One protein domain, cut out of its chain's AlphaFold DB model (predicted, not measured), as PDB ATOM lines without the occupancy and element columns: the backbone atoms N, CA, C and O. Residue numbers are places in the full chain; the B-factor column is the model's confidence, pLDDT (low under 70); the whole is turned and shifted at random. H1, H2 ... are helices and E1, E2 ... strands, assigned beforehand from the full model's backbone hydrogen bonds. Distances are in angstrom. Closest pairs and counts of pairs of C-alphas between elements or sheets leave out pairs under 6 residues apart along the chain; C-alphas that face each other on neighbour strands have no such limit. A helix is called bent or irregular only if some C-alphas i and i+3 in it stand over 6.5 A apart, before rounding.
ATOM      1  N   MET A   1     172.806 216.287 175.430       40.81
ATOM      2  CA  MET A   1     173.076 215.727 174.091       40.81
ATOM      3  C   MET A   1     174.135 216.611 173.473       40.81
ATOM      4  O   MET A   1     173.839 217.758 173.171       40.81
ATOM      5  N   GLU A   2     175.384 216.151 173.461       46.88
ATOM      6  CA  GLU A   2     176.518 216.954 172.999       46.88
ATOM      7  C   GLU A   2     176.367 217.244 171.503       46.88
ATOM      8  O   GLU A   2     176.144 216.340 170.692       46.88
ATOM      9  N   ASN A   3     176.440 218.526 171.149       50.69
ATOM     10  CA  ASN A   3     176.522 218.979 169.769       50.69
ATOM     11  C   ASN A   3     177.880 218.546 169.210       50.69
ATOM     12  O   ASN A   3     178.832 219.318 169.223       50.69
ATOM     13  N   GLU A   4     177.980 217.295 168.765       65.56
ATOM     14  CA  GLU A   4     179.155 216.814 168.043       65.56
ATOM     15  C   GLU A   4     179.312 217.648 166.768       65.56
ATOM     16  O   GLU A   4     178.530 217.530 165.817       65.56
ATOM     17  N   ASN A   5     180.299 218.542 166.787       75.50
ATOM     18  CA  ASN A   5     180.721 219.312 165.632       75.50
ATOM     19  C   ASN A   5     181.648 218.445 164.778       75.50
ATOM     20  O   ASN A   5     182.600 217.847 165.286       75.50
ATOM     21  N   TYR A   6     181.383 218.412 163.476       81.00
ATOM     22  CA  TYR A   6     182.220 217.720 162.503       81.00
ATOM     23  C   TYR A   6     182.778 218.715 161.499       81.00
ATOM     24  O   TYR A   6     182.165 219.748 161.215       81.00
ATOM     25  N   TYR A   7     183.936 218.383 160.944       83.69
ATOM     26  CA  TYR A   7     184.683 219.243 160.043       83.69
ATOM     27  C   TYR A   7     185.149 218.443 158.827       83.69
ATOM     28  O   TYR A   7     185.536 217.284 158.956       83.69
ATOM     29  N   LEU A   8     185.111 219.053 157.644       84.50
ATOM     30  CA  LEU A   8     185.753 218.536 156.438       84.50
ATOM     31  C   LEU A   8     187.204 218.942 156.419       84.50
ATOM     32  O   LEU A   8     187.511 220.101 156.675       84.50
ATOM     33  N   VAL A   9     188.049 218.020 155.981       82.44
ATOM     34  CA  VAL A   9     189.406 218.318 155.546       82.44
ATOM     35  C   VAL A   9     189.432 218.311 154.025       82.44
ATOM     36  O   VAL A   9     189.125 217.303 153.382       82.44
ATOM     37  N   ILE A  10     189.762 219.467 153.463       82.88
ATOM     38  CA  ILE A  10     189.784 219.757 152.034       82.88
ATOM     39  C   ILE A  10     191.225 220.076 151.645       82.88
ATOM     40  O   ILE A  10     191.880 220.864 152.317       82.88
ATOM     41  N   PHE A  11     191.719 219.511 150.549       81.19
ATOM     42  CA  PHE A  11     193.033 219.828 149.995       81.19
ATOM     43  C   PHE A  11     192.889 220.267 148.543       81.19
ATOM     44  O   PHE A  11     192.338 219.528 147.732       81.19
ATOM     45  N   LYS A  12     193.338 221.484 148.213       77.50
ATOM     46  CA  LYS A  12     193.200 222.098 146.873       77.50
ATOM     47  C   LYS A  12     191.805 221.916 146.235       77.50
ATOM     48  O   LYS A  12     191.684 221.744 145.027       77.50
ATOM     49  N   GLY A  13     190.745 221.980 147.044       73.75
ATOM     50  CA  GLY A  13     189.352 221.854 146.591       73.75
ATOM     51  C   GLY A  13     188.782 220.430 146.591       73.75
ATOM     52  O   GLY A  13     187.575 220.273 146.419       73.75
ATOM     53  N   GLU A  14     189.593 219.402 146.850       77.56
ATOM     54  CA  GLU A  14     189.124 218.023 147.008       77.56
ATOM     55  C   GLU A  14     188.872 217.691 148.477       77.56
ATOM     56  O   GLU A  14     189.717 217.920 149.342       77.56
ATOM     57  N   ILE A  15     187.703 217.126 148.775       80.94
ATOM     58  CA  ILE A  15     187.390 216.639 150.120       80.94
ATOM     59  C   ILE A  15     188.151 215.328 150.328       80.94
ATOM     60  O   ILE A  15     187.960 214.379 149.571       80.94
ATOM     61  N   ILE A  16     188.985 215.265 151.364       79.19
ATOM     62  CA  ILE A  16     189.796 214.081 151.681       79.19
ATOM     63  C   ILE A  16     189.177 213.284 152.826       79.19
ATOM     64  O   ILE A  16     189.188 212.047 152.796       79.19
ATOM     65  N   GLY A  17     188.626 213.976 153.821       81.38
ATOM     66  CA  GLY A  17     188.116 213.316 155.011       81.38
ATOM     67  C   GLY A  17     187.241 214.183 155.898       81.38
ATOM     68  O   GLY A  17     187.034 215.370 155.639       81.38
ATOM     69  N   ILE A  18     186.718 213.548 156.943       83.38
ATOM     70  CA  ILE A  18     185.891 214.163 157.981       83.38
ATOM     71  C   ILE A  18     186.557 213.917 159.333       83.38
ATOM     72  O   ILE A  18     186.934 212.784 159.618       83.38
ATOM     73  N   ILE A  19     186.643 214.948 160.171       83.81
ATOM     74  CA  ILE A  19     187.171 214.887 161.539       83.81
ATOM     75  C   ILE A  19     186.147 215.420 162.544       83.81
ATOM     76  O   ILE A  19     185.240 216.178 162.189       83.81
ATOM     77  N   ASN A  20     186.294 215.030 163.808       85.62
ATOM     78  CA  ASN A  20     185.556 215.620 164.925       85.62
ATOM     79  C   ASN A  20     186.357 216.777 165.560       85.62
ATOM     80  O   ASN A  20     187.501 217.041 165.194       85.62
ATOM     81  N   GLU A  21     185.758 217.466 166.529       82.19
ATOM     82  CA  GLU A  21     186.388 218.602 167.218       82.19
ATOM     83  C   GLU A  21     187.648 218.225 168.022       82.19
ATOM     84  O   GLU A  21     188.595 219.006 168.083       82.19
ATOM     85  N   LYS A  22     187.709 217.017 168.597       83.62
ATOM     86  CA  LYS A  22     188.893 216.542 169.339       83.62
ATOM     87  C   LYS A  22     190.079 216.319 168.403       83.62
ATOM     88  O   LYS A  22     191.180 216.793 168.674       83.62
ATOM     89  N   GLU A  23     189.833 215.637 167.291       80.19
ATOM     90  CA  GLU A  23     190.829 215.340 166.268       80.19
ATOM     91  C   GLU A  23     191.252 216.613 165.527       80.19
ATOM     92  O   GLU A  23     192.427 216.742 165.215       80.19
ATOM     93  N   LEU A  24     190.359 217.597 165.334       82.38
ATOM     94  CA  LEU A  24     190.711 218.926 164.816       82.38
ATOM     95  C   LEU A  24     191.784 219.613 165.666       82.38
ATOM     96  O   LEU A  24     192.771 220.093 165.120       82.38
ATOM     97  N   ILE A  25     191.621 219.628 166.991       80.31
ATOM     98  CA  ILE A  25     192.593 220.251 167.901       80.31
ATOM     99  C   ILE A  25     193.951 219.545 167.816       80.31
ATOM    100  O   ILE A  25     194.991 220.193 167.922       80.31
ATOM    101  N   GLU A  26     193.972 218.220 167.658       79.56
ATOM    102  CA  GLU A  26     195.228 217.486 167.463       79.56
ATOM    103  C   GLU A  26     195.839 217.740 166.081       79.56
ATOM    104  O   GLU A  26     197.050 217.926 165.988       79.56
ATOM    105  N   LEU A  27     195.012 217.833 165.042       78.25
ATOM    106  CA  LEU A  27     195.423 218.111 163.670       78.25
ATOM    107  C   LEU A  27     196.027 219.525 163.531       78.25
ATOM    108  O   LEU A  27     197.048 219.713 162.877       78.25
ATOM    109  N   GLU A  28     195.439 220.527 164.192       77.69
ATOM    110  CA  GLU A  28     195.920 221.917 164.187       77.69
ATOM    111  C   GLU A  28     197.219 222.129 164.978       77.69
ATOM    112  O   GLU A  28     197.908 223.132 164.767       77.69
ATOM    113  N   LYS A  29     197.579 221.204 165.879       77.44
ATOM    114  CA  LYS A  29     198.879 221.233 166.572       77.44
ATOM    115  C   LYS A  29     200.037 220.889 165.642       77.44
ATOM    116  O   LYS A  29     201.179 221.196 165.977       77.44
ATOM    117  N   GLU A  30     199.775 220.260 164.502       71.56
ATOM    118  CA  GLU A  30     200.812 220.010 163.515       71.56
ATOM    119  C   GLU A  30     201.088 221.274 162.694       71.56
ATOM    120  O   GLU A  30     200.268 221.708 161.882       71.56
ATOM    121  N   ASP A  31     202.296 221.830 162.841       65.19
ATOM    122  CA  ASP A  31     202.753 223.007 162.082       65.19
ATOM    123  C   ASP A  31     202.578 222.844 160.566       65.19
ATOM    124  O   ASP A  31     202.371 223.815 159.840       65.19
ATOM    125  N   ARG A  32     202.638 221.599 160.084       66.62
ATOM    126  CA  ARG A  32     202.425 221.240 158.679       66.62
ATOM    127  C   ARG A  32     201.035 221.629 158.199       66.62
ATOM    128  O   ARG A  32     200.901 222.174 157.115       66.62
ATOM    129  N   ILE A  33     200.009 221.389 159.006       69.62
ATOM    130  CA  ILE A  33     198.614 221.606 158.618       69.62
ATOM    131  C   ILE A  33     198.244 223.075 158.791       69.62
ATOM    132  O   ILE A  33     197.570 223.650 157.940       69.62
ATOM    133  N   ARG A  34     198.781 223.718 159.831       63.44
ATOM    134  CA  ARG A  34     198.560 225.141 160.097       63.44
ATOM    135  C   ARG A  34     199.200 226.063 159.052       63.44
ATOM    136  O   ARG A  34     198.637 227.108 158.739       63.44
ATOM    137  N   ASN A  35     200.359 225.682 158.510       65.69
ATOM    138  CA  ASN A  35     201.108 226.508 157.559       65.69
ATOM    139  C   ASN A  35     200.831 226.167 156.085       65.69
ATOM    140  O   ASN A  35     201.227 226.925 155.195       65.69
ATOM    141  N   ASN A  36     200.153 225.052 155.798       71.19
ATOM    142  CA  ASN A  36     199.894 224.632 154.427       71.19
ATOM    143  C   ASN A  36     198.636 225.309 153.864       71.19
ATOM    144  O   ASN A  36     197.506 224.926 154.154       71.19
ATOM    145  N   LYS A  37     198.845 226.291 152.977       72.62
ATOM    146  CA  LYS A  37     197.777 227.047 152.293       72.62
ATOM    147  C   LYS A  37     196.855 226.182 151.430       72.62
ATOM    148  O   LYS A  37     195.793 226.645 151.025       72.62
ATOM    149  N   ASN A  38     197.266 224.956 151.120       76.56
ATOM    150  CA  ASN A  38     196.484 224.039 150.307       76.56
ATOM    151  C   ASN A  38     195.440 223.274 151.123       76.56
ATOM    152  O   ASN A  38     194.540 222.698 150.513       76.56
ATOM    153  N   ILE A  39     195.545 223.263 152.457       80.25
ATOM    154  CA  ILE A  39     194.598 222.592 153.346       80.25
ATOM    155  C   ILE A  39     193.548 223.599 153.823       80.25
ATOM    156  O   ILE A  39     193.850 224.712 154.252       80.25
ATOM    157  N   HIS A  40     192.286 223.197 153.744       82.12
ATOM    158  CA  HIS A  40     191.148 223.958 154.224       82.12
ATOM    159  C   HIS A  40     190.254 223.087 155.088       82.12
ATOM    160  O   HIS A  40     189.924 221.960 154.720       82.12
ATOM    161  N   ILE A  41     189.847 223.629 156.234       82.56
ATOM    162  CA  ILE A  41     188.975 222.939 157.173       82.56
ATOM    163  C   ILE A  41     187.650 223.689 157.247       82.56
ATOM    164  O   ILE A  41     187.619 224.881 157.546       82.56
ATOM    165  N   ALA A  42     186.549 222.995 156.961       83.25
ATOM    166  CA  ALA A  42     185.214 223.588 156.933       83.25
ATOM    167  C   ALA A  42     184.274 222.864 157.900       83.25
ATOM    168  O   ALA A  42     184.146 221.643 157.850       83.25
ATOM    169  N   LYS A  43     183.586 223.610 158.768       83.12
ATOM    170  CA  LYS A  43     182.601 223.046 159.701       83.12
ATOM    171  C   LYS A  43     181.356 222.549 158.956       83.12
ATOM    172  O   LYS A  43     180.877 223.211 158.039       83.12
ATOM    173  N   ILE A  44     180.801 221.418 159.387       79.25
ATOM    174  CA  ILE A  44     179.616 220.783 158.794       79.25
ATOM    175  C   ILE A  44     178.539 220.558 159.854       79.25
ATOM    176  O   ILE A  44     178.831 220.247 161.010       79.25
ATOM    177  N   SER A  45     177.276 220.641 159.438       68.69
ATOM    178  CA  SER A  45     176.141 220.157 160.220       68.69
ATOM    179  C   SER A  45     176.035 218.629 160.198       68.69
ATOM    180  O   SER A  45     176.312 217.967 159.193       68.69
ATOM    181  N   LYS A  46     175.530 218.061 161.300       67.44
ATOM    182  CA  LYS A  46     175.344 216.613 161.479       67.44
ATOM    183  C   LYS A  46     174.441 215.970 160.412       67.44
ATOM    184  O   LYS A  46     174.624 214.808 160.067       67.44
ATOM    185  N   SER A  47     173.519 216.745 159.838       63.22
ATOM    186  CA  SER A  47     172.609 216.323 158.764       63.22
ATOM    187  C   SER A  47     173.325 215.959 157.459       63.22
ATOM    188  O   SER A  47     172.902 215.033 156.776       63.22
ATOM    189  N   ASN A  48     174.423 216.645 157.126       64.75
ATOM    190  CA  ASN A  48     175.102 216.478 155.836       64.75
ATOM    191  C   ASN A  48     176.159 215.369 155.878       64.75
ATOM    192  O   ASN A  48     176.653 214.928 154.842       64.75
ATOM    193  N   ILE A  49     176.499 214.895 157.077       65.88
ATOM    194  CA  ILE A  49     177.514 213.866 157.290       65.88
ATOM    195  C   ILE A  49     177.111 212.575 156.596       65.88
ATOM    196  O   ILE A  49     177.922 212.017 155.877       65.88
ATOM    197  N   ASN A  50     175.863 212.124 156.733       63.38
ATOM    198  CA  ASN A  50     175.431 210.853 156.145       63.38
ATOM    199  C   ASN A  50     175.542 210.820 154.613       63.38
ATOM    200  O   ASN A  50     175.812 209.759 154.053       63.38
ATOM    201  N   ASP A  51     175.390 211.957 153.932       64.06
ATOM    202  CA  ASP A  51     175.559 212.033 152.477       64.06
ATOM    203  C   ASP A  51     177.023 212.184 152.055       64.06
ATOM    204  O   ASP A  51     177.426 211.673 151.011       64.06
ATOM    205  N   ILE A  52     177.851 212.809 152.891       63.28
ATOM    206  CA  ILE A  52     179.297 212.915 152.673       63.28
ATOM    207  C   ILE A  52     179.982 211.569 152.974       63.28
ATOM    208  O   ILE A  52     180.834 211.128 152.209       63.28
ATOM    209  N   LEU A  53     179.550 210.854 154.016       59.84
ATOM    210  CA  LEU A  53     180.040 209.534 154.428       59.84
ATOM    211  C   LEU A  53     179.806 208.430 153.383       59.84
ATOM    212  O   LEU A  53     180.437 207.376 153.487       59.84
ATOM    213  N   LYS A  54     178.898 208.642 152.417       60.19
ATOM    214  CA  LYS A  54     178.673 207.741 151.272       60.19
ATOM    215  C   LYS A  54     179.762 207.860 150.200       60.19
ATOM    216  O   LYS A  54     179.853 206.990 149.339       60.19
ATOM    217  N   LYS A  55     180.577 208.919 150.225       63.72
ATOM    218  CA  LYS A  55     181.759 209.056 149.361       63.72
ATOM    219  C   LYS A  55     182.945 208.309 149.987       63.72
ATOM    220  O   LYS A  55     183.006 208.173 151.206       63.72
ATOM    221  N   ASN A  56     183.898 207.861 149.162       62.69
ATOM    222  CA  ASN A  56     185.158 207.223 149.590       62.69
ATOM    223  C   ASN A  56     186.092 208.228 150.305       62.69
ATOM    224  O   ASN A  56     187.151 208.590 149.791       62.69
ATOM    225  N   LEU A  57     185.671 208.719 151.469       73.44
ATOM    226  CA  LEU A  57     186.373 209.694 152.298       73.44
ATOM    227  C   LEU A  57     186.925 209.021 153.549       73.44
ATOM    228  O   LEU A  57     186.290 208.122 154.103       73.44
ATOM    229  N   ILE A  58     188.084 209.488 154.013       74.38
ATOM    230  CA  ILE A  58     188.653 209.010 155.274       74.38
ATOM    231  C   ILE A  58     187.837 209.611 156.413       74.38
ATOM    232  O   ILE A  58     187.725 210.829 156.556       74.38
ATOM    233  N   ARG A  59     187.237 208.744 157.219       77.44
ATOM    234  CA  ARG A  59     186.582 209.132 158.464       77.44
ATOM    235  C   ARG A  59     187.686 209.121 159.493       77.44
ATOM    236  O   ARG A  59     188.167 208.050 159.766       77.44
ATOM    237  N   ALA A  60     188.142 210.268 159.968       73.31
ATOM    238  CA  ALA A  60     189.178 210.363 160.985       73.31
ATOM    239  C   ALA A  60     188.518 210.742 162.314       73.31
ATOM    240  O   ALA A  60     188.632 211.873 162.787       73.31
ATOM    241  N   LEU A  61     187.726 209.810 162.851       74.56
ATOM    242  CA  LEU A  61     187.023 209.991 164.124       74.56
ATOM    243  C   LEU A  61     187.832 209.427 165.292       74.56
ATOM    244  O   LEU A  61     187.702 209.928 166.408       74.56
TER     245      LEU A  61
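Overview. This is residues 1 to 61 of the 156 residues of an uncharacterized protein of Fusobacterium nucleatum subsp. animalis (UniProt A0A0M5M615). One strongly twisted sheet of four strands makes the core, with H1 over one face and H3 over the opposite face. The short helix H2 lies off toward one end of the long axis, and E4, a strand of three residues, makes one edge of the sheet. The printed part has 61 residues, with three named helices and four named strands in the order E1 E2 H1 H2 E3 H3 E4; the sheet runs E3 E1 E2 E4 and is mixed, and the class is mixed, helices and strands. The whole is compact, with a radius of gyration of the C-alphas of 11.5 A, and spans 32 by 25 by 14 A.

Along the chain. Find C-alpha 6 at (182.220, 217.720, 162.503); from there E1 runs through residues 6 to 11, 16.7 A long. E2, residues 14 to 20, measures 18.4 A, and E3, residues 39 to 44, measures 16.0 A. E4, residues 58 to 60, measures 5.9 A and ends at C-alpha 60, (189.178, 210.363, 160.985). H1, residues 21 to 28, begins at C-alpha 21, (186.388, 218.602, 167.218), and measures 10.5 A. H2 holds residues 31 to 35, 6.0 A. H3, residues 46 to 52, measures 10.3 A and is only just irregular: C-alphas 47 and 50 are 6.7 A apart.

Arrangement. Look first at the hairpin of E1 and E2, antiparallel at 151 degrees, where N 7 and O 19 are 2.8 A apart, within hydrogen-bond range. E3 is antiparallel to E1 at 153 degrees, with N 10 and O 40 at 2.8 A. E4 is parallel to E2 at 25 degrees, with N 60 and O 18 at 2.8 A. E3 and E4 are the edge strands and are apart. H1 is on the sheet at a height of 9.0 A, over E2 and only just over E1, on which 3 of its C-alphas fall; it runs along the strands, at 10 degrees to E2 on the local plane. The closest C-alphas of H1 and E1 are those of Glu 21 and Tyr 6, 6.4 A. H3 is on the opposite face at a height of 8.8 A, over E1, and runs along the strands at 19 degrees to E1 on the local plane; its closest C-alpha to E1 is that of Lys 46, 7.0 A from that of Tyr 6. H2 only grazes the sheet, with residues 32 to 34. H1 and H2 are close but not clearly touching; their closest C-alphas, of Glu 28 and Arg 34, are 5.8 A apart. Two split strand-helix-strand units, each of two strands that run the same way in one sheet without being neighbours, with helices between them in the chain, are E2, H1 H2, E3, with E1 between the two strands in the sheet, and E3, H3, E4, with E1 and E2 between the two strands in the sheet; each has a right-handed crossover. In H1 and H2 every O i to N i+4 pair is within hydrogen-bond range; H3 has 1 of 3, and 2 of 4 O i to N i+3 pairs.

Size, cuts and confidence. The two C-alphas farthest apart, those of Met 1 and Lys 37, are 34.8 A apart. The printed part has no cut, and each link between named elements is tight. Read the B-factor column for the mean pLDDT of the printed part, 73.3; it is under 70 at residues 1 to 4, 31 to 35 and 45 to 56 of the model.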